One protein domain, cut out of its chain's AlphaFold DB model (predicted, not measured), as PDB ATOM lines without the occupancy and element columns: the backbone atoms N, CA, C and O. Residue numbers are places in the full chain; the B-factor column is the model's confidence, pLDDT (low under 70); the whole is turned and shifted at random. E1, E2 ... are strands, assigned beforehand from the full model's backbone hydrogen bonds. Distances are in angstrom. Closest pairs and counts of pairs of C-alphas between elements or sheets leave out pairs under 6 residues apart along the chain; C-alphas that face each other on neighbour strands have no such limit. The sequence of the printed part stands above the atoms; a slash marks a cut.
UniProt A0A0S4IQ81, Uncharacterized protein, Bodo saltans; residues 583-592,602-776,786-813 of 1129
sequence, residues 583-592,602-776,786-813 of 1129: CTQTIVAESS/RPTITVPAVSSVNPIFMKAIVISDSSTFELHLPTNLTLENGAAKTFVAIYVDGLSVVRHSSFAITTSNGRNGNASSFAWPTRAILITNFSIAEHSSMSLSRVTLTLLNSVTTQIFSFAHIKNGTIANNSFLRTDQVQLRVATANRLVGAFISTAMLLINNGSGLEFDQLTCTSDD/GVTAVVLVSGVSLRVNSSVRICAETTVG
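What this domain is: This is residues 583 to 592, 602 to 776 and 786 to 813 of the 1129 residues of an uncharacterized protein of Bodo saltans (UniProt A0A0S4IQ81). The chain winds in stacked turns, a flattened and well-formed solenoid whose two broad walls are sheets of parallel strands face to face. A turn such as E8, E9 and E10 runs along one wall in E8, folds back into the other wall in E9, goes on there through E10, and returns by a link to E11 beside E8; residues 669 to 673, between E6 and E7, stick out from the side. The printed part has 213 residues with 19 named strands, E1 to E19 in chain order, and no named helix; its class is all strand. The two sheets, E1 E3 E4 E6 E7 E9 E10 E12 E13 E16 E19 and E2 E5 E8 E11 E14 E15 E17 E18, are both branched and parallel. The whole is compact, with a radius of gyration of the C-alphas of 16.8 A and spans of 45 by 33 by 32 A.

Where its parts are: The larger sheet holds E1, residues 604 to 607, from C-alpha 604 at (36.762, -35.410, -2.231); E3, residues 628 to 633; E4, 636 to 639; E6, 662 to 667; E7, 676 to 680; E9, 697 to 701; E10, 703 to 707; E12, 731 to 735; and E13, 738 to 741. It also holds E16, residues 764 to 774, the longest strand at 29.8 A, and E19, residues 803 to 810, 22.8 A long and ending at C-alpha 810 at (28.353, -25.504, -25.825). The other sheet holds E2, residues 616 to 623, 17.9 A long from C-alpha 616 at (47.939, -40.694, -11.401); E5, 650 to 657, 17.9 A; E8, 685 to 693, 22.0 A; E11, 719 to 727, 22.0 A; E14, 751 to 753; E15, 757 to 760; E17, 791 to 793; and E18, 796 to 799.

How they stand to each other: In the larger sheet E16 has three neighbours: E12, beside residues 764 to 769, and E13, beside residues 770 to 774, lie on one side, and E19 on the other side. N 734 and O 766 are 2.8 A apart, N 739 and O 771 2.8 A, and N 767 and O 805 2.8 A, each within hydrogen-bond range. E3, an edge strand, is parallel to E6, with N 631 and O 664 2.8 A apart; E6 is parallel to E9, with N 665 and O 699 at 2.8 A, and E9 to E12, with N 698 and O 731 at 2.8 A. E1, also an edge strand, is parallel to E4, with N 607 and O 638 at 2.8 A; E4 is parallel to E7, with N 637 and O 677 at 2.8 A, E7 to E10, with N 678 and O 704 at 2.7 A, and E10 to E13, with N 705 and O 738 at 2.7 A. E9 runs on into E10 at 60 degrees. In the other sheet E8 lies on one side of E11, with N 687 and O 720 at 2.8 A, and E14 and E15 on the other side, with N 752 and O 719 at 2.9 A and N 726 and O 758 at 2.8 A. E5 is parallel to E2, with N 651 and O 616 at 2.9 A, and to E8, with N 652 and O 686 at 2.8 A. E17 is parallel to E14, with N 792 and O 751 at 2.8 A, and E18 to E15, with N 797 and O 757 at 2.8 A. E8 bends by 74 degrees at residue 689. The sheets make a sandwich, two sheets face to face, 12.2 A centre to centre, best planes 9 degrees apart.

The domain as a whole: The C-alphas farthest apart, of Glu 590 and Asp 776, are 49.7 A apart. Residues 593 to 601 and 777 to 785 are not printed, with gaps of 30.2 A and 14.5 A between C-alphas. Of the links printed whole, E10 to E11 is long. The mean pLDDT of the printed part is 77.5; 68 residues are under 70, among them 709 to 718, 741 to 755 and 786 to 798.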
ATOM      1  N   CYS A 583      51.884 -46.680 -12.045       88.00
ATOM      2  CA  CYS A 583      51.956 -47.883 -12.871       88.00
ATOM      3  C   CYS A 583      53.058 -47.701 -13.908       88.00
ATOM      4  O   CYS A 583      53.010 -46.790 -14.731       88.00
ATOM      5  N   THR A 584      54.074 -48.552 -13.857       88.69
ATOM      6  CA  THR A 584      55.270 -48.461 -14.693       88.69
ATOM      7  C   THR A 584      55.595 -49.814 -15.314       88.69
ATOM      8  O   THR A 584      55.354 -50.835 -14.693       88.69
ATOM      9  N   GLN A 585      56.105 -49.866 -16.546       90.81
ATOM     10  CA  GLN A 585      56.611 -51.112 -17.165       90.81
ATOM     11  C   GLN A 585      55.638 -52.316 -17.089       90.81
ATOM     12  O   GLN A 585      56.040 -53.477 -17.061       90.81
ATOM     13  N   THR A 586      54.334 -52.045 -17.046       93.56
ATOM     14  CA  THR A 586      53.307 -53.050 -16.758       93.56
ATOM     15  C   THR A 586      52.812 -53.694 -18.045       93.56
ATOM     16  O   THR A 586      52.531 -53.002 -19.024       93.56
ATOM     17  N   ILE A 587      52.667 -55.019 -18.041       95.44
ATOM     18  CA  ILE A 587      52.148 -55.785 -19.181       95.44
ATOM     19  C   ILE A 587      50.861 -56.489 -18.757       95.44
ATOM     20  O   ILE A 587      50.872 -57.225 -17.776       95.44
ATOM     21  N   VAL A 588      49.774 -56.298 -19.500       96.69
ATOM     22  CA  VAL A 588      48.503 -57.012 -19.327       96.69
ATOM     23  C   VAL A 588      48.213 -57.768 -20.621       96.69
ATOM     24  O   VAL A 588      47.908 -57.151 -21.638       96.69
ATOM     25  N   ALA A 589      48.357 -59.088 -20.612       96.19
ATOM     26  CA  ALA A 589      48.248 -59.916 -21.809       96.19
ATOM     27  C   ALA A 589      47.383 -61.162 -21.576       96.19
ATOM     28  O   ALA A 589      47.021 -61.490 -20.446       96.19
ATOM     29  N   GLU A 590      47.075 -61.860 -22.670       95.81
ATOM     30  CA  GLU A 590      46.415 -63.174 -22.678       95.81
ATOM     31  C   GLU A 590      45.055 -63.174 -21.955       95.81
ATOM     32  O   GLU A 590      44.811 -63.947 -21.029       95.81
ATOM     33  N   SER A 591      44.145 -62.293 -22.386       96.81
ATOM     34  CA  SER A 591      42.786 -62.164 -21.834       96.81
ATOM     35  C   SER A 591      42.748 -61.864 -20.327       96.81
ATOM     36  O   SER A 591      41.847 -62.321 -19.621       96.81
ATOM     37  N   SER A 592      43.732 -61.106 -19.836       97.38
ATOM     38  CA  SER A 592      43.798 -60.652 -18.445       97.38
ATOM     39  C   SER A 592      43.041 -59.336 -18.246       97.38
ATOM     40  O   SER A 592      42.928 -58.507 -19.152       97.38
ATOM     41  N   ARG A 602      31.590 -40.498  -1.526       54.28
ATOM     42  CA  ARG A 602      31.713 -39.097  -1.036       54.28
ATOM     43  C   ARG A 602      33.103 -38.485  -0.721       54.28
ATOM     44  O   ARG A 602      33.085 -37.255  -0.602       54.28
ATOM     45  N   PRO A 603      34.280 -39.146  -0.604       60.09
ATOM     46  CA  PRO A 603      35.485 -38.389  -0.290       60.09
ATOM     47  C   PRO A 603      35.901 -37.570  -1.513       60.09
ATOM     48  O   PRO A 603      36.156 -38.101  -2.594       60.09
ATOM     49  N   THR A 604      35.958 -36.252  -1.345       71.88
ATOM     50  CA  THR A 604      36.762 -35.410  -2.231       71.88
ATOM     51  C   THR A 604      38.217 -35.675  -1.882       71.88
ATOM     52  O   THR A 604      38.610 -35.485  -0.732       71.88
ATOM     53  N   ILE A 605      39.004 -36.140  -2.849       75.25
ATOM     54  CA  ILE A 605      40.448 -36.261  -2.674       75.25
ATOM     55  C   ILE A 605      41.050 -34.889  -2.959       75.25
ATOM     56  O   ILE A 605      41.026 -34.418  -4.097       75.25
ATOM     57  N   THR A 606      41.597 -34.254  -1.928       76.00
ATOM     58  CA  THR A 606      42.300 -32.976  -2.069       76.00
ATOM     59  C   THR A 606      43.801 -33.224  -2.126       76.00
ATOM     60  O   THR A 606      44.382 -33.756  -1.185       76.00
ATOM     61  N   VAL A 607      44.433 -32.837  -3.232       74.31
ATOM     62  CA  VAL A 607      45.887 -32.898  -3.407       74.31
ATOM     63  C   VAL A 607      46.495 -31.614  -2.835       74.31
ATOM     64  O   VAL A 607      46.117 -30.529  -3.282       74.31
ATOM     65  N   PRO A 608      47.437 -31.694  -1.882       72.75
ATOM     66  CA  PRO A 608      48.060 -30.511  -1.295       72.75
ATOM     67  C   PRO A 608      48.813 -29.667  -2.330       72.75
ATOM     68  O   PRO A 608      49.488 -30.199  -3.217       72.75
ATOM     69  N   ALA A 609      48.774 -28.342  -2.175       69.25
ATOM     70  CA  ALA A 609      49.392 -27.391  -3.111       69.25
ATOM     71  C   ALA A 609      50.923 -27.574  -3.243       69.25
ATOM     72  O   ALA A 609      51.539 -27.227  -4.256       69.25
ATOM     73  N   VAL A 610      51.563 -28.150  -2.221       65.75
ATOM     74  CA  VAL A 610      53.007 -28.414  -2.205       65.75
ATOM     75  C   VAL A 610      53.422 -29.649  -3.011       65.75
ATOM     76  O   VAL A 610      54.622 -29.798  -3.241       65.75
ATOM     77  N   SER A 611      52.486 -30.455  -3.534       67.38
ATOM     78  CA  SER A 611      52.796 -31.628  -4.370       67.38
ATOM     79  C   SER A 611      53.705 -31.308  -5.562       67.38
ATOM     80  O   SER A 611      53.665 -30.211  -6.132       67.38
ATOM     81  N   SER A 612      54.592 -32.246  -5.894       69.12
ATOM     82  CA  SER A 612      55.467 -32.243  -7.078       69.12
ATOM     83  C   SER A 612      55.273 -33.485  -7.952       69.12
ATOM     84  O   SER A 612      55.971 -33.636  -8.953       69.12
ATOM     85  N   VAL A 613      54.338 -34.365  -7.584       72.69
ATOM     86  CA  VAL A 613      54.108 -35.658  -8.238       72.69
ATOM     87  C   VAL A 613      52.692 -35.706  -8.794       72.69
ATOM     88  O   VAL A 613      51.749 -35.208  -8.178       72.69
ATOM     89  N   ASN A 614      52.554 -36.311  -9.975       79.88
ATOM     90  CA  ASN A 614      51.255 -36.552 -10.590       79.88
ATOM     91  C   ASN A 614      50.459 -37.542  -9.715       79.88
ATOM     92  O   ASN A 614      50.972 -38.624  -9.435       79.88
ATOM     93  N   PRO A 615      49.218 -37.220  -9.303       80.06
ATOM     94  CA  PRO A 615      48.362 -38.143  -8.564       80.06
ATOM     95  C   PRO A 615      48.180 -39.482  -9.280       80.06
ATOM     96  O   PRO A 615      48.194 -40.525  -8.642       80.06
ATOM     97  N   ILE A 616      48.020 -39.474 -10.600       86.62
ATOM     98  CA  ILE A 616      47.939 -40.694 -11.401       86.62
ATOM     99  C   ILE A 616      49.076 -40.653 -12.416       86.62
ATOM    100  O   ILE A 616      49.100 -39.795 -13.300       86.62
ATOM    101  N   PHE A 617      50.019 -41.581 -12.282       87.94
ATOM    102  CA  PHE A 617      51.188 -41.709 -13.142       87.94
ATOM    103  C   PHE A 617      51.231 -43.094 -13.782       87.94
ATOM    104  O   PHE A 617      51.271 -44.113 -13.099       87.94
ATOM    105  N   MET A 618      51.228 -43.126 -15.109       90.94
ATOM    106  CA  MET A 618      51.231 -44.337 -15.920       90.94
ATOM    107  C   MET A 618      52.336 -44.237 -16.973       90.94
ATOM    108  O   MET A 618      52.358 -43.283 -17.750       90.94
ATOM    109  N   LYS A 619      53.266 -45.196 -17.006       92.56
ATOM    110  CA  LYS A 619      54.404 -45.180 -17.933       92.56
ATOM    111  C   LYS A 619      54.757 -46.564 -18.481       92.56
ATOM    112  O   LYS A 619      54.903 -47.503 -17.713       92.56
ATOM    113  N   ALA A 620      55.014 -46.671 -19.783       93.62
ATOM    114  CA  ALA A 620      55.448 -47.905 -20.443       93.62
ATOM    115  C   ALA A 620      54.491 -49.086 -20.174       93.62
ATOM    116  O   ALA A 620      54.900 -50.116 -19.645       93.62
ATOM    117  N   ILE A 621      53.209 -48.909 -20.503       95.50
ATOM    118  CA  ILE A 621      52.162 -49.919 -20.301       95.50
ATOM    119  C   ILE A 621      51.870 -50.617 -21.628       95.50
ATOM    120  O   ILE A 621      51.667 -49.951 -22.643       95.50
ATOM    121  N   VAL A 622      51.795 -51.946 -21.621       96.69
ATOM    122  CA  VAL A 622      51.414 -52.756 -22.785       96.69
ATOM    123  C   VAL A 622      50.186 -53.591 -22.448       96.69
ATOM    124  O   VAL A 622      50.185 -54.311 -21.454       96.69
ATOM    125  N   ILE A 623      49.151 -53.514 -23.279       97.75
ATOM    126  CA  ILE A 623      47.902 -54.263 -23.137       97.75
ATOM    127  C   ILE A 623      47.676 -55.029 -24.439       97.75
ATOM    128  O   ILE A 623      47.576 -54.413 -25.503       97.75
ATOM    129  N   SER A 624      47.633 -56.358 -24.379       97.44
ATOM    130  CA  SER A 624      47.549 -57.209 -25.568       97.44
ATOM    131  C   SER A 624      46.618 -58.412 -25.410       97.44
ATOM    132  O   SER A 624      46.234 -58.800 -24.312       97.44
ATOM    133  N   ASP A 625      46.268 -59.024 -26.541       96.56
ATOM    134  CA  ASP A 625      45.604 -60.331 -26.625       96.56
ATOM    135  C   ASP A 625      44.249 -60.389 -25.893       96.56
ATOM    136  O   ASP A 625      44.027 -61.230 -25.024       96.56
ATOM    137  N   SER A 626      43.320 -59.503 -26.273       96.69
ATOM    138  CA  SER A 626      41.972 -59.378 -25.685       96.69
ATOM    139  C   SER A 626      41.959 -59.029 -24.191       96.69
ATOM    140  O   SER A 626      41.027 -59.388 -23.474       96.69
ATOM    141  N   SER A 627      42.995 -58.336 -23.715       97.94
ATOM    142  CA  SER A 627      43.104 -57.910 -22.318       97.94
ATOM    143  C   SER A 627      42.483 -56.537 -22.081       97.94
ATOM    144  O   SER A 627      42.345 -55.723 -22.998       97.94
ATOM    145  N   THR A 628      42.131 -56.255 -20.830       96.50
ATOM    146  CA  THR A 628      41.423 -55.027 -20.451       96.50
ATOM    147  C   THR A 628      42.103 -54.337 -19.274       96.50
ATOM    148  O   THR A 628      42.312 -54.960 -18.232       96.50
ATOM    149  N   PHE A 629      42.382 -53.042 -19.401       95.19
ATOM    150  CA  PHE A 629      42.808 -52.181 -18.296       95.19
ATOM    151  C   PHE A 629      41.760 -51.088 -18.078       95.19
ATOM    152  O   PHE A 629      41.539 -50.251 -18.955       95.19
ATOM    153  N   GLU A 630      41.153 -51.050 -16.897       93.06
ATOM    154  CA  GLU A 630      40.197 -50.019 -16.502       93.06
ATOM    155  C   GLU A 630      40.704 -49.219 -15.300       93.06
ATOM    156  O   GLU A 630      40.940 -49.756 -14.219       93.06
ATOM    157  N   LEU A 631      40.805 -47.904 -15.477       90.12
ATOM    158  CA  LEU A 631      41.069 -46.937 -14.422       90.12
ATOM    159  C   LEU A 631      39.759 -46.262 -14.003       90.12
ATOM    160  O   LEU A 631      39.178 -45.478 -14.756       90.12
ATOM    161  N   HIS A 632      39.307 -46.551 -12.789       86.94
ATOM    162  CA  HIS A 632      38.108 -45.993 -12.173       86.94
ATOM    163  C   HIS A 632      38.476 -44.795 -11.289       86.94
ATOM    164  O   HIS A 632      39.138 -44.910 -10.256       86.94
ATOM    165  N   LEU A 633      38.039 -43.615 -11.705       83.44
ATOM    166  CA  LEU A 633      38.391 -42.348 -11.077       83.44
ATOM    167  C   LEU A 633      37.553 -42.066  -9.809       83.44
ATOM    168  O   LEU A 633      36.386 -42.463  -9.743       83.44
ATOM    169  N   PRO A 634      38.103 -41.339  -8.812       79.19
ATOM    170  CA  PRO A 634      37.340 -40.872  -7.649       79.19
ATOM    171  C   PRO A 634      36.232 -39.891  -8.061       79.19
ATOM    172  O   PRO A 634      36.291 -39.289  -9.133       79.19
ATOM    173  N   THR A 635      35.220 -39.683  -7.211       80.12
ATOM    174  CA  THR A 635      34.109 -38.755  -7.513       80.12
ATOM    175  C   THR A 635      34.573 -37.308  -7.664       80.12
ATOM    176  O   THR A 635      34.047 -36.589  -8.510       80.12
ATOM    177  N   ASN A 636      35.540 -36.870  -6.856       80.62
ATOM    178  CA  ASN A 636      36.103 -35.528  -6.943       80.62
ATOM    179  C   ASN A 636      37.598 -35.563  -6.588       80.62
ATOM    180  O   ASN A 636      37.955 -36.062  -5.519       80.62
ATOM    181  N   LEU A 637      38.455 -35.051  -7.471       82.06
ATOM    182  CA  LEU A 637      39.890 -34.861  -7.258       82.06
ATOM    183  C   LEU A 637      40.219 -33.380  -7.457       82.06
ATOM    184  O   LEU A 637      40.056 -32.854  -8.554       82.06
ATOM    185  N   THR A 638      40.691 -32.693  -6.420       81.88
ATOM    186  CA  THR A 638      40.919 -31.239  -6.467       81.88
ATOM    187  C   THR A 638      42.302 -30.873  -5.950       81.88
ATOM    188  O   THR A 638      42.726 -31.411  -4.932       81.88
ATOM    189  N   LEU A 639      42.998 -29.937  -6.594       79.00
ATOM    190  CA  LEU A 639      44.226 -29.351  -6.045       79.00
ATOM    191  C   LEU A 639      43.889 -28.243  -5.030       79.00
ATOM    192  O   LEU A 639      43.038 -27.398  -5.296       79.00
ATOM    193  N   GLU A 640      44.561 -28.230  -3.880       76.81
ATOM    194  CA  GLU A 640      44.434 -27.170  -2.873       76.81
ATOM    195  C   GLU A 640      44.911 -25.809  -3.428       76.81
ATOM    196  O   GLU A 640      45.908 -25.719  -4.149       76.81
ATOM    197  N   ASN A 641      44.187 -24.732  -3.104       65.31
ATOM    198  CA  ASN A 641      44.460 -23.385  -3.615       65.31
ATOM    199  C   ASN A 641      45.836 -22.863  -3.149       65.31
ATOM    200  O   ASN A 641      46.116 -22.857  -1.954       65.31
ATOM    201  N   GLY A 642      46.661 -22.340  -4.069       57.69
ATOM    202  CA  GLY A 642      47.882 -21.589  -3.719       57.69
ATOM    203  C   GLY A 642      49.161 -21.898  -4.509       57.69
ATOM    204  O   GLY A 642      50.166 -21.228  -4.282       57.69
ATOM    205  N   ALA A 643      49.166 -22.856  -5.445       51.75
ATOM    206  CA  ALA A 643      50.376 -23.230  -6.189       51.75
ATOM    207  C   ALA A 643      50.223 -23.117  -7.717       51.75
ATOM    208  O   ALA A 643      49.442 -23.834  -8.335       51.75
ATOM    209  N   ALA A 644      51.045 -22.270  -8.342       50.31
ATOM    210  CA  ALA A 644      51.325 -22.341  -9.775       50.31
ATOM    211  C   ALA A 644      52.390 -23.428 -10.008       50.31
ATOM    212  O   ALA A 644      53.573 -23.200  -9.752       50.31
ATOM    213  N   LYS A 645      51.985 -24.630 -10.438       57.03
ATOM    214  CA  LYS A 645      52.912 -25.740 -10.718       57.03
ATOM    215  C   LYS A 645      52.593 -26.476 -12.026       57.03
ATOM    216  O   LYS A 645      51.489 -26.409 -12.559       57.03
ATOM    217  N   THR A 646      53.625 -27.139 -12.547       60.22
ATOM    218  CA  THR A 646      53.773 -27.705 -13.901       60.22
ATOM    219  C   THR A 646      53.283 -29.149 -14.073       60.22
ATOM    220  O   THR A 646      53.370 -29.677 -15.182       60.22
ATOM    221  N   PHE A 647      52.808 -29.804 -13.011       74.44
ATOM    222  CA  PHE A 647      52.440 -31.225 -13.025       74.44
ATOM    223  C   PHE A 647      50.939 -31.433 -13.303       74.44
ATOM    224  O   PHE A 647      50.129 -30.516 -13.138       74.44
ATOM    225  N   VAL A 648      50.576 -32.625 -13.776       82.88
ATOM    226  CA  VAL A 648      49.227 -32.964 -14.262       82.88
ATOM    227  C   VAL A 648      48.515 -33.915 -13.305       82.88
ATOM    228  O   VAL A 648      49.165 -34.655 -12.570       82.88
ATOM    229  N   ALA A 649      47.180 -33.929 -13.313       83.62
ATOM    230  CA  ALA A 649      46.425 -34.869 -12.480       83.62
ATOM    231  C   ALA A 649      46.612 -36.321 -12.959       83.62
ATOM    232  O   ALA A 649      46.865 -37.215 -12.152       83.62
ATOM    233  N   ILE A 650      46.524 -36.536 -14.276       89.19
ATOM    234  CA  ILE A 650      46.706 -37.828 -14.943       89.19
ATOM    235  C   ILE A 650      47.812 -37.699 -15.988       89.19
ATOM    236  O   ILE A 650      47.680 -36.935 -16.946       89.19
ATOM    237  N   TYR A 651      48.883 -38.471 -15.819       91.19
ATOM    238  CA  TYR A 651      49.989 -38.581 -16.764       91.19
ATOM    239  C   TYR A 651      50.080 -40.002 -17.312       91.19
ATOM    240  O   TYR A 651      50.225 -40.943 -16.536       91.19
ATOM    241  N   VAL A 652      50.026 -40.150 -18.634       93.25
ATOM    242  CA  VAL A 652      50.161 -41.427 -19.344       93.25
ATOM    243  C   VAL A 652      51.236 -41.286 -20.410       93.25
ATOM    244  O   VAL A 652      51.130 -40.411 -21.263       93.25
ATOM    245  N   ASP A 653      52.252 -42.139 -20.390       94.31
ATOM    246  CA  ASP A 653      53.358 -42.096 -21.347       94.31
ATOM    247  C   ASP A 653      53.764 -43.501 -21.801       94.31
ATOM    248  O   ASP A 653      53.976 -44.378 -20.972       94.31
ATOM    249  N   GLY A 654      53.905 -43.751 -23.101       94.38
ATOM    250  CA  GLY A 654      54.333 -45.074 -23.575       94.38
ATOM    251  C   GLY A 654      53.250 -46.150 -23.437       94.38
ATOM    252  O   GLY A 654      53.545 -47.240 -22.955       94.38
ATOM    253  N   LEU A 655      51.998 -45.847 -23.794       96.12
ATOM    254  CA  LEU A 655      50.877 -46.799 -23.755       96.12
ATOM    255  C   LEU A 655      50.750 -47.552 -25.089       96.12
ATOM    256  O   LEU A 655      50.589 -46.924 -26.128       96.12
ATOM    257  N   SER A 656      50.741 -48.882 -25.073       97.38
ATOM    258  CA  SER A 656      50.493 -49.724 -26.249       97.38
ATOM    259  C   SER A 656      49.276 -50.615 -26.013       97.38
ATOM    260  O   SER A 656      49.282 -51.405 -25.076       97.38
ATOM    261  N   VAL A 657      48.237 -50.501 -26.841       97.69
ATOM    262  CA  VAL A 657      47.004 -51.301 -26.763       97.69
ATOM    263  C   VAL A 657      46.819 -52.036 -28.088       97.69
ATOM    264  O   VAL A 657      46.568 -51.404 -29.113       97.69
ATOM    265  N   VAL A 658      46.973 -53.359 -28.094       97.25
ATOM    266  CA  VAL A 658      47.004 -54.167 -29.326       97.25
ATOM    267  C   VAL A 658      46.141 -55.430 -29.238       97.25
ATOM    268  O   VAL A 658      45.823 -55.903 -28.151       97.25
ATOM    269  N   ARG A 659      45.783 -56.016 -30.388       96.31
ATOM    270  CA  ARG A 659      45.073 -57.307 -30.516       96.31
ATOM    271  C   ARG A 659      43.758 -57.389 -29.729       96.31
ATOM    272  O   ARG A 659      43.649 -58.188 -28.802       96.31
ATOM    273  N   HIS A 660      42.747 -56.625 -30.133       96.62
ATOM    274  CA  HIS A 660      41.402 -56.620 -29.530       96.62
ATOM    275  C   HIS A 660      41.375 -56.226 -28.044       96.62
ATOM    276  O   HIS A 660      40.472 -56.624 -27.310       96.62
ATOM    277  N   SER A 661      42.366 -55.461 -27.585       98.06
ATOM    278  CA  SER A 661      42.484 -55.069 -26.177       98.06
ATOM    279  C   SER A 661      41.840 -53.715 -25.899       98.06
ATOM    280  O   SER A 661      41.618 -52.909 -26.810       98.06
ATOM    281  N   SER A 662      41.559 -53.430 -24.628       96.81
ATOM    282  CA  SER A 662      40.962 -52.158 -24.224       96.81
ATOM    283  C   SER A 662      41.700 -51.476 -23.076       96.81
ATOM    284  O   SER A 662      42.150 -52.102 -22.118       96.81
ATOM    285  N   PHE A 663      41.800 -50.153 -23.179       96.38
ATOM    286  CA  PHE A 663      42.194 -49.262 -22.096       96.38
ATOM    287  C   PHE A 663      41.067 -48.258 -21.860       96.38
ATOM    288  O   PHE A 663      40.648 -47.565 -22.789       96.38
ATOM    289  N   ALA A 664      40.564 -48.157 -20.635       93.25
ATOM    290  CA  ALA A 664      39.476 -47.248 -20.301       93.25
ATOM    291  C   ALA A 664      39.799 -46.427 -19.055       93.25
ATOM    292  O   ALA A 664      40.191 -46.966 -18.027       93.25
ATOM    293  N   ILE A 665      39.572 -45.119 -19.132       91.06
ATOM    294  CA  ILE A 665      39.516 -44.220 -17.983       91.06
ATOM    295  C   ILE A 665      38.049 -43.823 -17.809       91.06
ATOM    296  O   ILE A 665      37.468 -43.179 -18.685       91.06
ATOM    297  N   THR A 666      37.429 -44.236 -16.710       87.19
ATOM    298  CA  THR A 666      35.991 -44.051 -16.476       87.19
ATOM    299  C   THR A 666      35.685 -43.798 -15.003       87.19
ATOM    300  O   THR A 666      36.580 -43.758 -14.160       87.19
ATOM    301  N   THR A 667      34.414 -43.596 -14.673       78.56
ATOM    302  CA  THR A 667      33.957 -43.450 -13.290       78.56
ATOM    303  C   THR A 667      33.497 -44.790 -12.739       78.56
ATOM    304  O   THR A 667      32.967 -45.633 -13.459       78.56
ATOM    305  N   SER A 668      33.665 -44.986 -11.432       65.56
ATOM    306  CA  SER A 668      33.336 -46.239 -10.738       65.56
ATOM    307  C   SER A 668      31.839 -46.563 -10.665       65.56
ATOM    308  O   SER A 668      31.458 -47.653 -10.238       65.56
ATOM    309  N   ASN A 669      30.963 -45.650 -11.088       55.53
ATOM    310  CA  ASN A 669      29.536 -45.917 -11.136       55.53
ATOM    311  C   ASN A 669      29.139 -46.374 -12.536       55.53
ATOM    312  O   ASN A 669      29.411 -45.681 -13.513       55.53
ATOM    313  N   GLY A 670      28.386 -47.475 -12.630       52.78
ATOM    314  CA  GLY A 670      27.713 -47.892 -13.866       52.78
ATOM    315  C   GLY A 670      26.887 -46.763 -14.505       52.78
ATOM    316  O   GLY A 670      26.796 -45.662 -13.958       52.78
ATOM    317  N   ARG A 671      26.281 -47.034 -15.669       48.62
ATOM    318  CA  ARG A 671      25.574 -46.093 -16.579       48.62
ATOM    319  C   ARG A 671      24.774 -44.920 -15.962       48.62
ATOM    320  O   ARG A 671      24.527 -43.957 -16.673       48.62
ATOM    321  N   ASN A 672      24.412 -44.962 -14.675       53.16
ATOM    322  CA  ASN A 672      23.585 -43.981 -13.970       53.16
ATOM    323  C   ASN A 672      24.304 -43.077 -12.938       53.16
ATOM    324  O   ASN A 672      23.664 -42.178 -12.407       53.16
ATOM    325  N   GLY A 673      25.575 -43.296 -12.578       59.84
ATOM    326  CA  GLY A 673      26.249 -42.428 -11.591       59.84
ATOM    327  C   GLY A 673      26.778 -41.082 -12.101       59.84
ATOM    328  O   GLY A 673      26.946 -40.863 -13.300       59.84
ATOM    329  N   ASN A 674      27.073 -40.187 -11.160       66.75
ATOM    330  CA  ASN A 674      27.638 -38.865 -11.442       66.75
ATOM    331  C   ASN A 674      29.027 -38.968 -12.097       66.75
ATOM    332  O   ASN A 674      29.780 -39.908 -11.828       66.75
ATOM    333  N   ALA A 675      29.354 -37.988 -12.942       72.19
ATOM    334  CA  ALA A 675      30.684 -37.827 -13.520       72.19
ATOM    335  C   ALA A 675      31.740 -37.554 -12.431       72.19
ATOM    336  O   ALA A 675      31.437 -36.937 -11.407       72.19
ATOM    337  N   SER A 676      32.976 -38.004 -12.655       79.69
ATOM    338  CA  SER A 676      34.115 -37.719 -11.773       79.69
ATOM    339  C   SER A 676      34.630 -36.316 -12.054       79.69
ATOM    340  O   SER A 676      35.003 -36.032 -13.186       79.69
ATOM    341  N   SER A 677      34.671 -35.448 -11.049       82.56
ATOM    342  CA  SER A 677      35.123 -34.058 -11.179       82.56
ATOM    343  C   SER A 677      36.616 -33.912 -10.874       82.56
ATOM    344  O   SER A 677      37.083 -34.381  -9.842       82.56
ATOM    345  N   PHE A 678      37.370 -33.236 -11.740       82.75
ATOM    346  CA  PHE A 678      38.791 -32.927 -11.576       82.75
ATOM    347  C   PHE A 678      38.984 -31.426 -11.562       82.75
ATOM    348  O   PHE A 678      38.830 -30.801 -12.603       82.75
ATOM    349  N   ALA A 679      39.357 -30.848 -10.427       82.62
ATOM    350  CA  ALA A 679      39.662 -29.428 -10.344       82.62
ATOM    351  C   ALA A 679      41.179 -29.198 -10.365       82.62
ATOM    352  O   ALA A 679      41.875 -29.561  -9.414       82.62
ATOM    353  N   TRP A 680      41.698 -28.609 -11.445       82.56
ATOM    354  CA  TRP A 680      43.138 -28.402 -11.654       82.56
ATOM    355  C   TRP A 680      43.431 -27.000 -12.207       82.56
ATOM    356  O   TRP A 680      42.608 -26.480 -12.953       82.56
ATOM    357  N   PRO A 681      44.574 -26.363 -11.888       75.38
ATOM    358  CA  PRO A 681      44.837 -24.978 -12.300       75.38
ATOM    359  C   PRO A 681      45.358 -24.815 -13.736       75.38
ATOM    360  O   PRO A 681      45.257 -23.728 -14.296       75.38
ATOM    361  N   THR A 682      45.969 -25.846 -14.333       73.62
ATOM    362  CA  THR A 682      46.643 -25.720 -15.644       73.62
ATOM    363  C   THR A 682      46.295 -26.855 -16.605       73.62
ATOM    364  O   THR A 682      45.628 -26.624 -17.607       73.62
ATOM    365  N   ARG A 683      46.748 -28.080 -16.312       77.31
ATOM    366  CA  ARG A 683      46.596 -29.281 -17.149       77.31
ATOM    367  C   ARG A 683      46.126 -30.461 -16.307       77.31
ATOM    368  O   ARG A 683      46.879 -30.936 -15.464       77.31
ATOM    369  N   ALA A 684      44.916 -30.956 -16.540       82.38
ATOM    370  CA  ALA A 684      44.408 -32.118 -15.819       82.38
ATOM    371  C   ALA A 684      44.923 -33.439 -16.406       82.38
ATOM    372  O   ALA A 684      45.308 -34.322 -15.648       82.38
ATOM    373  N   ILE A 685      44.960 -33.580 -17.735       88.38
ATOM    374  CA  ILE A 685      45.285 -34.858 -18.391       88.38
ATOM    375  C   ILE A 685      46.388 -34.660 -19.434       88.38
ATOM    376  O   ILE A 685      46.298 -33.763 -20.273       88.38
ATOM    377  N   LEU A 686      47.407 -35.521 -19.414       89.94
ATOM    378  CA  LEU A 686      48.451 -35.602 -20.435       89.94
ATOM    379  C   LEU A 686      48.687 -37.064 -20.831       89.94
ATOM    380  O   LEU A 686      49.096 -37.867 -20.001       89.94
ATOM    381  N   ILE A 687      48.448 -37.385 -22.102       91.38
ATOM    382  CA  ILE A 687      48.703 -38.691 -22.718       91.38
ATOM    383  C   ILE A 687      49.726 -38.499 -23.840       91.38
ATOM    384  O   ILE A 687      49.500 -37.721 -24.771       91.38
ATOM    385  N   THR A 688      50.853 -39.200 -23.768       92.00
ATOM    386  CA  THR A 688      51.954 -39.099 -24.731       92.00
ATOM    387  C   THR A 688      52.455 -40.461 -25.186       92.00
ATOM    388  O   THR A 688      52.364 -41.440 -24.452       92.00
ATOM    389  N   ASN A 689      53.037 -40.517 -26.388       92.94
ATOM    390  CA  ASN A 689      53.753 -41.690 -26.900       92.94
ATOM    391  C   ASN A 689      52.892 -42.964 -26.842       92.94
ATOM    392  O   ASN A 689      53.253 -43.927 -26.170       92.94
ATOM    393  N   PHE A 690      51.733 -42.960 -27.501       94.19
ATOM    394  CA  PHE A 690      50.795 -44.085 -27.447       94.19
ATOM    395  C   PHE A 690      50.607 -44.786 -28.799       94.19
ATOM    396  O   PHE A 690      50.783 -44.197 -29.865       94.19
ATOM    397  N   SER A 691      50.217 -46.056 -28.758       95.62
ATOM    398  CA  SER A 691      49.867 -46.859 -29.927       95.62
ATOM    399  C   SER A 691      48.619 -47.682 -29.642       95.62
ATOM    400  O   SER A 691      48.551 -48.371 -28.630       95.62
ATOM    401  N   ILE A 692      47.621 -47.598 -30.515       96.38
ATOM    402  CA  ILE A 692      46.391 -48.385 -30.442       96.38
ATOM    403  C   ILE A 692      46.268 -49.112 -31.774       96.38
ATOM    404  O   ILE A 692      46.145 -48.462 -32.811       96.38
ATOM    405  N   ALA A 693      46.337 -50.440 -31.777       95.69
ATOM    406  CA  ALA A 693      46.337 -51.210 -33.012       95.69
ATOM    407  C   ALA A 693      45.484 -52.482 -32.944       95.69
ATOM    408  O   ALA A 693      45.214 -53.028 -31.879       95.69
ATOM    409  N   GLU A 694      45.105 -52.986 -34.117       94.69
ATOM    410  CA  GLU A 694      44.516 -54.319 -34.308       94.69
ATOM    411  C   GLU A 694      43.198 -54.516 -33.538       94.69
ATOM    412  O   GLU A 694      43.115 -55.354 -32.641       94.69
ATOM    413  N   HIS A 695      42.160 -53.759 -33.906       95.94
ATOM    414  CA  HIS A 695      40.819 -53.789 -33.300       95.94
ATOM    415  C   HIS A 695      40.788 -53.433 -31.807       95.94
ATOM    416  O   HIS A 695      39.912 -53.887 -31.073       95.94
ATOM    417  N   SER A 696      41.746 -52.629 -31.347       97.44
ATOM    418  CA  SER A 696      41.844 -52.225 -29.944       97.44
ATOM    419  C   SER A 696      41.184 -50.874 -29.688       97.44
ATOM    420  O   SER A 696      40.941 -50.089 -30.608       97.44
ATOM    421  N   SER A 697      40.904 -50.572 -28.422       95.75
ATOM    422  CA  SER A 697      40.252 -49.313 -28.055       95.75
ATOM    423  C   SER A 697      40.883 -48.634 -26.847       95.75
ATOM    424  O   SER A 697      41.225 -49.278 -25.859       95.75
ATOM    425  N   MET A 698      40.981 -47.311 -26.918       95.06
ATOM    426  CA  MET A 698      41.240 -46.430 -25.788       95.06
ATOM    427  C   MET A 698      39.997 -45.581 -25.549       95.06
ATOM    428  O   MET A 698      39.500 -44.960 -26.488       95.06
ATOM    429  N   SER A 699      39.504 -45.513 -24.314       92.31
ATOM    430  CA  SER A 699      38.355 -44.672 -23.979       92.31
ATOM    431  C   SER A 699      38.579 -43.780 -22.759       92.31
ATOM    432  O   SER A 699      39.196 -44.187 -21.778       92.31
ATOM    433  N   LEU A 700      38.057 -42.556 -22.820       89.88
ATOM    434  CA  LEU A 700      37.932 -41.632 -21.693       89.88
ATOM    435  C   LEU A 700      36.456 -41.274 -21.549       89.88
ATOM    436  O   LEU A 700      35.889 -40.677 -22.459       89.88
ATOM    437  N   SER A 701      35.815 -41.625 -20.438       88.25
ATOM    438  CA  SER A 701      34.376 -41.399 -20.297       88.25
ATOM    439  C   SER A 701      33.952 -40.809 -18.959       88.25
ATOM    440  O   SER A 701      34.511 -41.147 -17.918       88.25
ATOM    441  N   ARG A 702      32.913 -39.960 -18.993       84.19
ATOM    442  CA  ARG A 702      32.181 -39.463 -17.810       84.19
ATOM    443  C   ARG A 702      33.041 -38.658 -16.838       84.19
ATOM    444  O   ARG A 702      32.904 -38.765 -15.621       84.19
ATOM    445  N   VAL A 703      33.917 -37.821 -17.378       83.88
ATOM    446  CA  VAL A 703      34.812 -36.967 -16.593       83.88
ATOM    447  C   VAL A 703      34.339 -35.519 -16.671       83.88
ATOM    448  O   VAL A 703      34.072 -35.001 -17.750       83.88
ATOM    449  N   THR A 704      34.248 -34.844 -15.533       84.50
ATOM    450  CA  THR A 704      34.114 -33.393 -15.451       84.50
ATOM    451  C   THR A 704      35.482 -32.795 -15.136       84.50
ATOM    452  O   THR A 704      36.161 -33.202 -14.205       84.50
ATOM    453  N   LEU A 705      35.903 -31.833 -15.933       82.75
ATOM    454  CA  LEU A 705      37.213 -31.216 -15.951       82.75
ATOM    455  C   LEU A 705      37.034 -29.745 -15.571       82.75
ATOM    456  O   LEU A 705      36.609 -28.947 -16.394       82.75
ATOM    457  N   THR A 706      37.306 -29.399 -14.320       80.75
ATOM    458  CA  THR A 706      37.137 -28.059 -13.754       80.75
ATOM    459  C   THR A 706      38.470 -27.317 -13.716       80.75
ATOM    460  O   THR A 706      39.437 -27.753 -13.095       80.75
ATOM    461  N   LEU A 707      38.527 -26.155 -14.349       76.50
ATOM    462  CA  LEU A 707      39.692 -25.287 -14.310       76.50
ATOM    463  C   LEU A 707      39.621 -24.345 -13.097       76.50
ATOM    464  O   LEU A 707      38.730 -23.499 -13.020       76.50
ATOM    465  N   LEU A 708      40.565 -24.492 -12.162       73.19
ATOM    466  CA  LEU A 708      40.688 -23.642 -10.970       73.19
ATOM    467  C   LEU A 708      41.358 -22.302 -11.310       73.19
ATOM    468  O   LEU A 708      42.267 -22.268 -12.136       73.19
ATOM    469  N   ASN A 709      40.926 -21.223 -10.641       64.31
ATOM    470  CA  ASN A 709      41.356 -19.827 -10.824       64.31
ATOM    471  C   ASN A 709      42.868 -19.675 -11.100       64.31
ATOM    472  O   ASN A 709      43.681 -19.583 -10.178       64.31
ATOM    473  N   SER A 710      43.248 -19.604 -12.377       54.81
ATOM    474  CA  SER A 710      44.624 -19.329 -12.792       54.81
ATOM    475  C   SER A 710      44.797 -17.823 -12.945       54.81
ATOM    476  O   SER A 710      44.418 -17.239 -13.961       54.81
ATOM    477  N   VAL A 711      45.414 -17.184 -11.949       52.91
ATOM    478  CA  VAL A 711      45.832 -15.769 -12.030       52.91
ATOM    479  C   VAL A 711      46.920 -15.578 -13.107       52.91
ATOM    480  O   VAL A 711      47.177 -14.467 -13.566       52.91
ATOM    481  N   THR A 712      47.545 -16.675 -13.547       51.50
ATOM    482  CA  THR A 712      48.570 -16.712 -14.590       51.50
ATOM    483  C   THR A 712      47.979 -16.910 -15.991       51.50
ATOM    484  O   THR A 712      47.172 -17.800 -16.254       51.50
ATOM    485  N   THR A 713      48.418 -16.030 -16.884       53.06
ATOM    486  CA  THR A 713      48.174 -15.901 -18.326       53.06
ATOM    487  C   THR A 713      48.133 -17.216 -19.125       53.06
ATOM    488  O   THR A 713      49.108 -17.956 -19.122       53.06
ATOM    489  N   GLN A 714      47.061 -17.400 -19.910       55.34
ATOM    490  CA  GLN A 714      46.903 -18.339 -21.040       55.34
ATOM    491  C   GLN A 714      47.080 -19.837 -20.730       55.34
ATOM    492  O   GLN A 714      48.191 -20.359 -20.658       55.34
ATOM    493  N   ILE A 715      45.966 -20.569 -20.662       59.62
ATOM    494  CA  ILE A 715      45.985 -22.038 -20.598       59.62
ATOM    495  C   ILE A 715      45.886 -22.591 -22.010       59.62
ATOM    496  O   ILE A 715      44.884 -22.392 -22.692       59.62
ATOM    497  N   PHE A 716      46.941 -23.275 -22.448       57.19
ATOM    498  CA  PHE A 716      47.011 -23.805 -23.805       57.19
ATOM    499  C   PHE A 716      46.177 -25.078 -23.979       57.19
ATOM    500  O   PHE A 716      45.381 -25.123 -24.901       57.19
ATOM    501  N   SER A 717      46.300 -26.068 -23.088       65.06
ATOM    502  CA  SER A 717      45.551 -27.335 -23.124       65.06
ATOM    503  C   SER A 717      45.135 -27.761 -21.719       65.06
ATOM    504  O   SER A 717      45.952 -27.658 -20.808       65.06
ATOM    505  N   PHE A 718      43.910 -28.264 -21.533       69.94
ATOM    506  CA  PHE A 718      43.485 -28.851 -20.251       69.94
ATOM    507  C   PHE A 718      43.587 -30.386 -20.253       69.94
ATOM    508  O   PHE A 718      44.038 -30.985 -19.274       69.94
ATOM    509  N   ALA A 719      43.257 -31.012 -21.385       78.88
ATOM    510  CA  ALA A 719      43.561 -32.397 -21.719       78.88
ATOM    511  C   ALA A 719      44.412 -32.441 -22.999       78.88
ATOM    512  O   ALA A 719      44.028 -31.906 -24.040       78.88
ATOM    513  N   HIS A 720      45.593 -33.051 -22.927       83.31
ATOM    514  CA  HIS A 720      46.576 -33.056 -24.012       83.31
ATOM    515  C   HIS A 720      46.910 -34.488 -24.422       83.31
ATOM    516  O   HIS A 720      47.397 -35.264 -23.608       83.31
ATOM    517  N   ILE A 721      46.672 -34.826 -25.686       85.25
ATOM    518  CA  ILE A 721      47.000 -36.123 -26.289       85.25
ATOM    519  C   ILE A 721      48.042 -35.865 -27.386       85.25
ATOM    520  O   ILE A 721      47.811 -35.019 -28.237       85.25
ATOM    521  N   LYS A 722      49.213 -36.507 -27.394       85.62
ATOM    522  CA  LYS A 722      50.219 -36.259 -28.453       85.62
ATOM    523  C   LYS A 722      51.133 -37.442 -28.733       85.62
ATOM    524  O   LYS A 722      51.267 -38.322 -27.887       85.62
ATOM    525  N   ASN A 723      51.817 -37.411 -29.880       86.25
ATOM    526  CA  ASN A 723      52.742 -38.459 -30.325       86.25
ATOM    527  C   ASN A 723      52.065 -39.839 -30.293       86.25
ATOM    528  O   ASN A 723      52.408 -40.692 -29.476       86.25
ATOM    529  N   GLY A 724      51.044 -40.024 -31.124       88.50
ATOM    530  CA  GLY A 724      50.161 -41.186 -31.063       88.50
ATOM    531  C   GLY A 724      50.010 -41.894 -32.400       88.50
ATOM    532  O   GLY A 724      50.076 -41.264 -33.453       88.50
ATOM    533  N   THR A 725      49.745 -43.196 -32.368       90.88
ATOM    534  CA  THR A 725      49.354 -43.976 -33.551       90.88
ATOM    535  C   THR A 725      48.060 -44.740 -33.269       90.88
ATOM    536  O   THR A 725      47.931 -45.362 -32.219       90.88
ATOM    537  N   ILE A 726      47.092 -44.687 -34.184       92.38
ATOM    538  CA  ILE A 726      45.837 -45.450 -34.131       92.38
ATOM    539  C   ILE A 726      45.712 -46.212 -35.451       92.38
ATOM    540  O   ILE A 726      45.659 -45.591 -36.510       92.38
ATOM    541  N   ALA A 727      45.718 -47.541 -35.412       91.50
ATOM    542  CA  ALA A 727      45.882 -48.379 -36.596       91.50
ATOM    543  C   ALA A 727      44.976 -49.617 -36.611       91.50
ATOM    544  O   ALA A 727      44.587 -50.148 -35.575       91.50
ATOM    545  N   ASN A 728      44.704 -50.136 -37.809       91.12
ATOM    546  CA  ASN A 728      44.018 -51.413 -38.042       91.12
ATOM    547  C   ASN A 728      42.678 -51.541 -37.281       91.12
ATOM    548  O   ASN A 728      42.569 -52.358 -36.367       91.12
ATOM    549  N   ASN A 729      41.671 -50.749 -37.662       92.12
ATOM    550  CA  ASN A 729      40.318 -50.730 -37.084       92.12
ATOM    551  C   ASN A 729      40.282 -50.454 -35.570       92.12
ATOM    552  O   ASN A 729      39.480 -51.048 -34.850       92.12
ATOM    553  N   SER A 730      41.168 -49.589 -35.079       94.81
ATOM    554  CA  SER A 730      41.243 -49.240 -33.657       94.81
ATOM    555  C   SER A 730      40.660 -47.862 -33.370       94.81
ATOM    556  O   SER A 730      40.563 -47.026 -34.268       94.81
ATOM    557  N   PHE A 731      40.292 -47.597 -32.116       92.62
ATOM    558  CA  PHE A 731      39.560 -46.377 -31.767       92.62
ATOM    559  C   PHE A 731      40.114 -45.690 -30.522       92.62
ATOM    560  O   PHE A 731      40.336 -46.336 -29.499       92.62
ATOM    561  N   LEU A 732      40.278 -44.368 -30.588       91.50
ATOM    562  CA  LEU A 732      40.364 -43.514 -29.403       91.50
ATOM    563  C   LEU A 732      39.038 -42.773 -29.257       91.50
ATOM    564  O   LEU A 732      38.677 -41.994 -30.137       91.50
ATOM    565  N   ARG A 733      38.318 -43.019 -28.161       90.19
ATOM    566  CA  ARG A 733      36.983 -42.467 -27.920       90.19
ATOM    567  C   ARG A 733      36.932 -41.649 -26.637       90.19
ATOM    568  O   ARG A 733      37.339 -42.117 -25.580       90.19
ATOM    569  N   THR A 734      36.365 -40.453 -26.688       85.88
ATOM    570  CA  THR A 734      35.959 -39.711 -25.492       85.88
ATOM    571  C   THR A 734      34.441 -39.621 -25.448       85.88
ATOM    572  O   THR A 734      33.854 -39.250 -26.458       85.88
ATOM    573  N   ASP A 735      33.805 -39.922 -24.320       85.25
ATOM    574  CA  ASP A 735      32.340 -39.917 -24.192       85.25
ATOM    575  C   ASP A 735      31.907 -39.198 -22.906       85.25
ATOM    576  O   ASP A 735      32.428 -39.486 -21.830       85.25
ATOM    577  N   GLN A 736      30.951 -38.273 -22.978       82.50
ATOM    578  CA  GLN A 736      30.416 -37.564 -21.801       82.50
ATOM    579  C   GLN A 736      31.489 -36.827 -20.986       82.50
ATOM    580  O   GLN A 736      31.563 -36.971 -19.762       82.50
ATOM    581  N   VAL A 737      32.346 -36.046 -21.648       79.62
ATOM    582  CA  VAL A 737      33.352 -35.234 -20.951       79.62
ATOM    583  C   VAL A 737      32.872 -33.787 -20.849       79.62
ATOM    584  O   VAL A 737      32.618 -33.127 -21.856       79.62
ATOM    585  N   GLN A 738      32.732 -33.286 -19.621       80.69
ATOM    586  CA  GLN A 738      32.308 -31.914 -19.344       80.69
ATOM    587  C   GLN A 738      33.509 -31.059 -18.950       80.69
ATOM    588  O   GLN A 738      34.186 -31.380 -17.986       80.69
ATOM    589  N   LEU A 739      33.745 -29.935 -19.616       76.69
ATOM    590  CA  LEU A 739      34.672 -28.902 -19.167       76.69
ATOM    591  C   LEU A 739      33.911 -27.831 -18.373       76.69
ATOM    592  O   LEU A 739      32.934 -27.271 -18.868       76.69
ATOM    593  N   ARG A 740      34.371 -27.530 -17.161       74.44
ATOM    594  CA  ARG A 740      33.928 -26.400 -16.341       74.44
ATOM    595  C   ARG A 740      35.055 -25.395 -16.201       74.44
ATOM    596  O   ARG A 740      36.178 -25.762 -15.869       74.44
ATOM    597  N   VAL A 741      34.770 -24.126 -16.434       69.50
ATOM    598  CA  VAL A 741      35.755 -23.052 -16.279       69.50
ATOM    599  C   VAL A 741      35.230 -22.089 -15.222       69.50
ATOM    600  O   VAL A 741      34.212 -21.444 -15.447       69.50
ATOM    601  N   ALA A 742      35.898 -22.033 -14.061       64.31
ATOM    602  CA  ALA A 742      35.466 -21.197 -12.939       64.31
ATOM    603  C   ALA A 742      35.852 -19.723 -13.149       64.31
ATOM    604  O   ALA A 742      34.990 -18.858 -13.120       64.31
ATOM    605  N   THR A 743      37.135 -19.429 -13.411       60.81
ATOM    606  CA  THR A 743      37.604 -18.122 -13.908       60.81
ATOM    607  C   THR A 743      38.889 -18.301 -14.731       60.81
ATOM    608  O   THR A 743      39.861 -18.903 -14.267       60.81
ATOM    609  N   ALA A 744      38.924 -17.796 -15.968       53.94
ATOM    610  CA  ALA A 744      40.128 -17.809 -16.803       53.94
ATOM    611  C   ALA A 744      40.216 -16.541 -17.663       53.94
ATOM    612  O   ALA A 744      39.283 -16.213 -18.387       53.94
ATOM    613  N   ASN A 745      41.367 -15.857 -17.640       50.88
ATOM    614  CA  ASN A 745      41.594 -14.678 -18.488       50.88
ATOM    615  C   ASN A 745      41.655 -15.029 -19.984       50.88
ATOM    616  O   ASN A 745      41.317 -14.181 -20.803       50.88
ATOM    617  N   ARG A 746      42.136 -16.236 -20.334       53.00
ATOM    618  CA  ARG A 746      42.186 -16.776 -21.706       53.00
ATOM    619  C   ARG A 746      42.449 -18.295 -21.697       53.00
ATOM    620  O   ARG A 746      43.467 -18.725 -21.150       53.00
ATOM    621  N   LEU A 747      41.584 -19.095 -22.321       54.22
ATOM    622  CA  LEU A 747      41.739 -20.539 -22.562       54.22
ATOM    623  C   LEU A 747      41.922 -20.762 -24.072       54.22
ATOM    624  O   LEU A 747      41.086 -20.330 -24.852       54.22
ATOM    625  N   VAL A 748      42.998 -21.409 -24.517       52.03
ATOM    626  CA  VAL A 748      43.293 -21.590 -25.955       52.03
ATOM    627  C   VAL A 748      42.711 -22.896 -26.514       52.03
ATOM    628  O   VAL A 748      42.320 -22.925 -27.675       52.03
ATOM    629  N   GLY A 749      42.572 -23.943 -25.695       57.25
ATOM    630  CA  GLY A 749      42.002 -25.235 -26.097       57.25
ATOM    631  C   GLY A 749      41.675 -26.134 -24.901       57.25
ATOM    632  O   GLY A 749      42.517 -26.296 -24.018       57.25
ATOM    633  N   ALA A 750      40.489 -26.753 -24.841       56.16
ATOM    634  CA  ALA A 750      40.188 -27.721 -23.774       56.16
ATOM    635  C   ALA A 750      40.817 -29.096 -24.047       56.16
ATOM    636  O   ALA A 750      41.491 -29.647 -23.175       56.16
ATOM    637  N   PHE A 751      40.676 -29.598 -25.275       60.62
ATOM    638  CA  PHE A 751      41.369 -30.786 -25.773       60.62
ATOM    639  C   PHE A 751      42.352 -30.382 -26.853       60.62
ATOM    640  O   PHE A 751      41.942 -29.788 -27.844       60.62
ATOM    641  N   ILE A 752      43.629 -30.706 -26.677       58.94
ATOM    642  CA  ILE A 752      44.638 -30.491 -27.709       58.94
ATOM    643  C   ILE A 752      45.230 -31.834 -28.113       58.94
ATOM    644  O   ILE A 752      45.898 -32.478 -27.305       58.94
ATOM    645  N   SER A 753      45.057 -32.207 -29.382       57.22
ATOM    646  CA  SER A 753      46.024 -33.065 -30.062       57.22
ATOM    647  C   SER A 753      47.043 -32.168 -30.747       57.22
ATOM    648  O   SER A 753      46.660 -31.428 -31.641       57.22
ATOM    649  N   THR A 754      48.307 -32.154 -30.318       53.69
ATOM    650  CA  THR A 754      49.376 -31.404 -31.012       53.69
ATOM    651  C   THR A 754      50.593 -32.290 -31.180       53.69
ATOM    652  O   THR A 754      51.064 -32.857 -30.200       53.69
ATOM    653  N   ALA A 755      51.121 -32.325 -32.404       59.19
ATOM    654  CA  ALA A 755      52.249 -33.136 -32.870       59.19
ATOM    655  C   ALA A 755      51.929 -34.623 -33.151       59.19
ATOM    656  O   ALA A 755      51.466 -35.358 -32.276       59.19
ATOM    657  N   MET A 756      52.219 -35.017 -34.403       70.12
ATOM    658  CA  MET A 756      52.213 -36.363 -35.002       70.12
ATOM    659  C   MET A 756      51.233 -37.362 -34.368       70.12
ATOM    660  O   MET A 756      51.637 -38.286 -33.659       70.12
ATOM    661  N   LEU A 757      49.938 -37.197 -34.646       78.19
ATOM    662  CA  LEU A 757      48.946 -38.252 -34.436       78.19
ATOM    663  C   LEU A 757      48.668 -38.942 -35.775       78.19
ATOM    664  O   LEU A 757      48.077 -38.342 -36.665       78.19
ATOM    665  N   LEU A 758      49.068 -40.198 -35.931       81.62
ATOM    666  CA  LEU A 758      48.825 -40.971 -37.149       81.62
ATOM    667  C   LEU A 758      47.597 -41.868 -36.967       81.62
ATOM    668  O   LEU A 758      47.620 -42.758 -36.122       81.62
ATOM    669  N   ILE A 759      46.553 -41.691 -37.778       83.00
ATOM    670  CA  ILE A 759      45.360 -42.552 -37.793       83.00
ATOM    671  C   ILE A 759      45.310 -43.297 -39.121       83.00
ATOM    672  O   ILE A 759      45.215 -42.658 -40.174       83.00
ATOM    673  N   ASN A 760      45.323 -44.631 -39.104       84.44
ATOM    674  CA  ASN A 760      45.328 -45.428 -40.325       84.44
ATOM    675  C   ASN A 760      44.429 -46.678 -40.326       84.44
ATOM    676  O   ASN A 760      43.992 -47.159 -39.281       84.44
ATOM    677  N   ASN A 761      44.186 -47.220 -41.522       84.12
ATOM    678  CA  ASN A 761      43.585 -48.538 -41.762       84.12
ATOM    679  C   ASN A 761      42.245 -48.749 -41.038       84.12
ATOM    680  O   ASN A 761      42.138 -49.643 -40.203       84.12
ATOM    681  N   GLY A 762      41.233 -47.929 -41.330       82.44
ATOM    682  CA  GLY A 762      39.891 -48.107 -40.744       82.44
ATOM    683  C   GLY A 762      39.742 -47.631 -39.294       82.44
ATOM    684  O   GLY A 762      38.733 -47.915 -38.656       82.44
ATOM    685  N   SER A 763      40.752 -46.947 -38.753       89.06
ATOM    686  CA  SER A 763      40.775 -46.492 -37.359       89.06
ATOM    687  C   SER A 763      40.104 -45.136 -37.154       89.06
ATOM    688  O   SER A 763      40.050 -44.310 -38.070       89.06
ATOM    689  N   GLY A 764      39.640 -44.883 -35.928       85.88
ATOM    690  CA  GLY A 764      38.857 -43.700 -35.590       85.88
ATOM    691  C   GLY A 764      39.366 -42.903 -34.389       85.88
ATOM    692  O   GLY A 764      39.856 -43.456 -33.404       85.88
ATOM    693  N   LEU A 765      39.189 -41.584 -34.464       85.69
ATOM    694  CA  LEU A 765      39.238 -40.667 -33.327       85.69
ATOM    695  C   LEU A 765      37.836 -40.091 -33.111       85.69
ATOM    696  O   LEU A 765      37.319 -39.392 -33.981       85.69
ATOM    697  N   GLU A 766      37.222 -40.386 -31.970       85.25
ATOM    698  CA  GLU A 766      35.827 -40.052 -31.685       85.25
ATOM    699  C   GLU A 766      35.700 -39.217 -30.411       85.25
ATOM    700  O   GLU A 766      36.127 -39.630 -29.336       85.25
ATOM    701  N   PHE A 767      35.059 -38.058 -30.519       81.25
ATOM    702  CA  PHE A 767      34.663 -37.231 -29.389       81.25
ATOM    703  C   PHE A 767      33.138 -37.119 -29.349       81.25
ATOM    704  O   PHE A 767      32.549 -36.416 -30.168       81.25
ATOM    705  N   ASP A 768      32.498 -37.791 -28.397       78.44
ATOM    706  CA  ASP A 768      31.053 -37.798 -28.184       78.44
ATOM    707  C   ASP A 768      30.672 -37.008 -26.921       78.44
ATOM    708  O   ASP A 768      31.294 -37.139 -25.866       78.44
ATOM    709  N   GLN A 769      29.597 -36.216 -27.009       76.44
ATOM    710  CA  GLN A 769      28.985 -35.508 -25.871       76.44
ATOM    711  C   GLN A 769      29.979 -34.647 -25.067       76.44
ATOM    712  O   GLN A 769      29.970 -34.654 -23.835       76.44
ATOM    713  N   LEU A 770      30.836 -33.896 -25.763       70.94
ATOM    714  CA  LEU A 770      31.693 -32.904 -25.118       70.94
ATOM    715  C   LEU A 770      30.872 -31.669 -24.752       70.94
ATOM    716  O   LEU A 770      30.362 -30.996 -25.644       70.94
ATOM    717  N   THR A 771      30.777 -31.344 -23.464       71.69
ATOM    718  CA  THR A 771      30.053 -30.148 -23.001       71.69
ATOM    719  C   THR A 771      30.993 -29.147 -22.354       71.69
ATOM    720  O   THR A 771      31.814 -29.544 -21.535       71.69
ATOM    721  N   CYS A 772      30.871 -27.861 -22.671       67.75
ATOM    722  CA  CYS A 772      31.617 -26.794 -21.998       67.75
ATOM    723  C   CYS A 772      30.640 -25.862 -21.271       67.75
ATOM    724  O   CYS A 772      29.668 -25.409 -21.875       67.75
ATOM    725  N   THR A 773      30.893 -25.594 -19.990       70.06
ATOM    726  CA  THR A 773      30.053 -24.761 -19.111       70.06
ATOM    727  C   THR A 773      30.910 -23.783 -18.300       70.06
ATOM    728  O   THR A 773      31.992 -24.148 -17.841       70.06
ATOM    729  N   SER A 774      30.413 -22.563 -18.104       65.56
ATOM    730  CA  SER A 774      30.998 -21.527 -17.236       65.56
ATOM    731  C   SER A 774      30.219 -21.442 -15.914       65.56
ATOM    732  O   SER A 774      28.989 -21.498 -15.956       65.56
ATOM    733  N   ASP A 775      30.909 -21.292 -14.776       61.38
ATOM    734  CA  ASP A 775      30.305 -21.043 -13.450       61.38
ATOM    735  C   ASP A 775      30.222 -19.515 -13.166       61.38
ATOM    736  O   ASP A 775      30.782 -19.012 -12.192       61.38
ATOM    737  N   ASP A 776      29.543 -18.738 -14.019       52.12
ATOM    738  CA  ASP A 776      29.379 -17.274 -13.861       52.12
ATOM    739  C   ASP A 776      28.244 -16.886 -12.881       52.12
ATOM    740  O   ASP A 776      27.369 -16.083 -13.201       52.12
ATOM    741  N   GLY A 786      38.206 -14.614 -23.890       51.84
ATOM    742  CA  GLY A 786      38.777 -15.598 -24.815       51.84
ATOM    743  C   GLY A 786      38.905 -17.022 -24.287       51.84
ATOM    744  O   GLY A 786      40.002 -17.466 -23.947       51.84
ATOM    745  N   VAL A 787      37.816 -17.791 -24.331       50.19
ATOM    746  CA  VAL A 787      37.933 -19.210 -24.697       50.19
ATOM    747  C   VAL A 787      38.103 -19.241 -26.215       50.19
ATOM    748  O   VAL A 787      37.299 -18.664 -26.926       50.19
ATOM    749  N   THR A 788      39.182 -19.841 -26.713       49.09
ATOM    750  CA  THR A 788      39.563 -19.801 -28.135       49.09
ATOM    751  C   THR A 788      39.126 -21.076 -28.863       49.09
ATOM    752  O   THR A 788      38.816 -21.010 -30.046       49.09
ATOM    753  N   ALA A 789      39.090 -22.231 -28.175       51.50
ATOM    754  CA  ALA A 789      38.637 -23.514 -28.721       51.50
ATOM    755  C   ALA A 789      38.171 -24.499 -27.625       51.50
ATOM    756  O   ALA A 789      38.860 -24.672 -26.618       51.50
ATOM    757  N   VAL A 790      37.067 -25.231 -27.828       57.78
ATOM    758  CA  VAL A 790      36.716 -26.395 -26.970       57.78
ATOM    759  C   VAL A 790      37.509 -27.644 -27.383       57.78
ATOM    760  O   VAL A 790      38.024 -28.367 -26.535       57.78
ATOM    761  N   VAL A 791      37.684 -27.878 -28.683       62.47
ATOM    762  CA  VAL A 791      38.480 -28.995 -29.213       62.47
ATOM    763  C   VAL A 791      39.424 -28.463 -30.278       62.47
ATOM    764  O   VAL A 791      38.967 -27.896 -31.265       62.47
ATOM    765  N   LEU A 792      40.720 -28.679 -30.080       63.19
ATOM    766  CA  LEU A 792      41.786 -28.369 -31.019       63.19
ATOM    767  C   LEU A 792      42.459 -29.679 -31.446       63.19
ATOM    768  O   LEU A 792      43.143 -30.344 -30.666       63.19
ATOM    769  N   VAL A 793      42.277 -30.061 -32.701       64.25
ATOM    770  CA  VAL A 793      42.943 -31.227 -33.285       64.25
ATOM    771  C   VAL A 793      43.979 -30.704 -34.267       64.25
ATOM    772  O   VAL A 793      43.580 -30.126 -35.261       64.25
ATOM    773  N   SER A 794      45.276 -30.872 -34.011       62.91
ATOM    774  CA  SER A 794      46.360 -30.346 -34.854       62.91
ATOM    775  C   SER A 794      47.473 -31.378 -35.069       62.91
ATOM    776  O   SER A 794      47.819 -32.138 -34.159       62.91
ATOM    777  N   GLY A 795      48.046 -31.424 -36.277       60.62
ATOM    778  CA  GLY A 795      49.096 -32.384 -36.635       60.62
ATOM    779  C   GLY A 795      48.601 -33.834 -36.685       60.62
ATOM    780  O   GLY A 795      49.299 -34.738 -36.220       60.62
ATOM    781  N   VAL A 796      47.382 -34.042 -37.194       66.56
ATOM    782  CA  VAL A 796      46.814 -35.378 -37.425       66.56
ATOM    783  C   VAL A 796      47.093 -35.801 -38.860       66.56
ATOM    784  O   VAL A 796      46.644 -35.133 -39.787       66.56
ATOM    785  N   SER A 797      47.781 -36.928 -39.037       67.38
ATOM    786  CA  SER A 797      47.922 -37.598 -40.327       67.38
ATOM    787  C   SER A 797      46.847 -38.675 -40.473       67.38
ATOM    788  O   SER A 797      46.821 -39.643 -39.710       67.38
ATOM    789  N   LEU A 798      45.933 -38.517 -41.434       69.44
ATOM    790  CA  LEU A 798      44.931 -39.540 -41.766       69.44
ATOM    791  C   LEU A 798      45.449 -40.397 -42.928       69.44
ATOM    792  O   LEU A 798      45.919 -39.847 -43.924       69.44
ATOM    793  N   ARG A 799      45.311 -41.729 -42.877       72.00
ATOM    794  CA  ARG A 799      45.677 -42.644 -43.979       72.00
ATOM    795  C   ARG A 799      44.683 -43.803 -44.137       72.00
ATOM    796  O   ARG A 799      44.512 -44.573 -43.215       72.00
ATOM    797  N   VAL A 800      44.127 -44.029 -45.329       67.50
ATOM    798  CA  VAL A 800      43.336 -45.240 -45.682       67.50
ATOM    799  C   VAL A 800      42.176 -45.565 -44.710       67.50
ATOM    800  O   VAL A 800      42.341 -46.249 -43.704       67.50
ATOM    801  N   ASN A 801      40.956 -45.155 -45.062       73.12
ATOM    802  CA  ASN A 801      39.707 -45.448 -44.337       73.12
ATOM    803  C   ASN A 801      39.645 -44.921 -42.892       73.12
ATOM    804  O   ASN A 801      38.856 -45.414 -42.097       73.12
ATOM    805  N   SER A 802      40.445 -43.914 -42.545       76.38
ATOM    806  CA  SER A 802      40.422 -43.289 -41.217       76.38
ATOM    807  C   SER A 802      39.235 -42.345 -41.027       76.38
ATOM    808  O   SER A 802      38.834 -41.655 -41.972       76.38
ATOM    809  N   SER A 803      38.738 -42.245 -39.792       78.69
ATOM    810  CA  SER A 803      37.664 -41.318 -39.428       78.69
ATOM    811  C   SER A 803      38.000 -40.419 -38.237       78.69
ATOM    812  O   SER A 803      38.568 -40.866 -37.243       78.69
ATOM    813  N   VAL A 804      37.571 -39.159 -38.296       77.69
ATOM    814  CA  VAL A 804      37.533 -38.247 -37.142       77.69
ATOM    815  C   VAL A 804      36.090 -37.822 -36.920       77.69
ATOM    816  O   VAL A 804      35.467 -37.288 -37.836       77.69
ATOM    817  N   ARG A 805      35.548 -38.046 -35.721       78.06
ATOM    818  CA  ARG A 805      34.190 -37.646 -35.336       78.06
ATOM    819  C   ARG A 805      34.238 -36.714 -34.135       78.06
ATOM    820  O   ARG A 805      34.815 -37.071 -33.116       78.06
ATOM    821  N   ILE A 806      33.611 -35.545 -34.233       76.12
ATOM    822  CA  ILE A 806      33.515 -34.580 -33.130       76.12
ATOM    823  C   ILE A 806      32.051 -34.186 -32.936       76.12
ATOM    824  O   ILE A 806      31.414 -33.672 -33.851       76.12
ATOM    825  N   CYS A 807      31.527 -34.417 -31.738       70.06
ATOM    826  CA  CYS A 807      30.215 -33.990 -31.271       70.06
ATOM    827  C   CYS A 807      30.392 -33.162 -29.993       70.06
ATOM    828  O   CYS A 807      30.531 -33.712 -28.898       70.06
ATOM    829  N   ALA A 808      30.385 -31.839 -30.143       65.19
ATOM    830  CA  ALA A 808      30.532 -30.895 -29.039       65.19
ATOM    831  C   ALA A 808      29.264 -30.047 -28.895       65.19
ATOM    832  O   ALA A 808      28.690 -29.626 -29.893       65.19
ATOM    833  N   GLU A 809      28.830 -29.801 -27.661       64.38
ATOM    834  CA  GLU A 809      27.678 -28.970 -27.327       64.38
ATOM    835  C   GLU A 809      28.122 -27.898 -26.323       64.38
ATOM    836  O   GLU A 809      28.572 -28.192 -25.217       64.38
ATOM    837  N   THR A 810      28.055 -26.629 -26.716       55.72
ATOM    838  CA  THR A 810      28.353 -25.504 -25.825       55.72
ATOM    839  C   THR A 810      27.055 -25.018 -25.192       55.72
ATOM    840  O   THR A 810      26.144 -24.557 -25.878       55.72
ATOM    841  N   THR A 811      26.943 -25.129 -23.870       53.31
ATOM    842  CA  THR A 811      25.779 -24.641 -23.121       53.31
ATOM    843  C   THR A 811      26.201 -23.458 -22.261       53.31
ATOM    844  O   THR A 811      26.861 -23.636 -21.238       53.31
ATOM    845  N   VAL A 812      25.810 -22.248 -22.664       50.62
ATOM    846  CA  VAL A 812      25.970 -21.042 -21.841       50.62
ATOM    847  C   VAL A 812      24.818 -21.012 -20.835       50.62
ATOM    848  O   VAL A 812      23.656 -20.861 -21.218       50.62
ATOM    849  N   GLY A 813      25.120 -21.203 -19.550       43.62
ATOM    850  CA  GLY A 813      24.137 -21.145 -18.470       43.62
ATOM    851  C   GLY A 813      23.663 -19.712 -18.235       43.62
ATOM    852  O   GLY A 813      24.202 -19.009 -17.394       43.62
TER     853      GLY A 813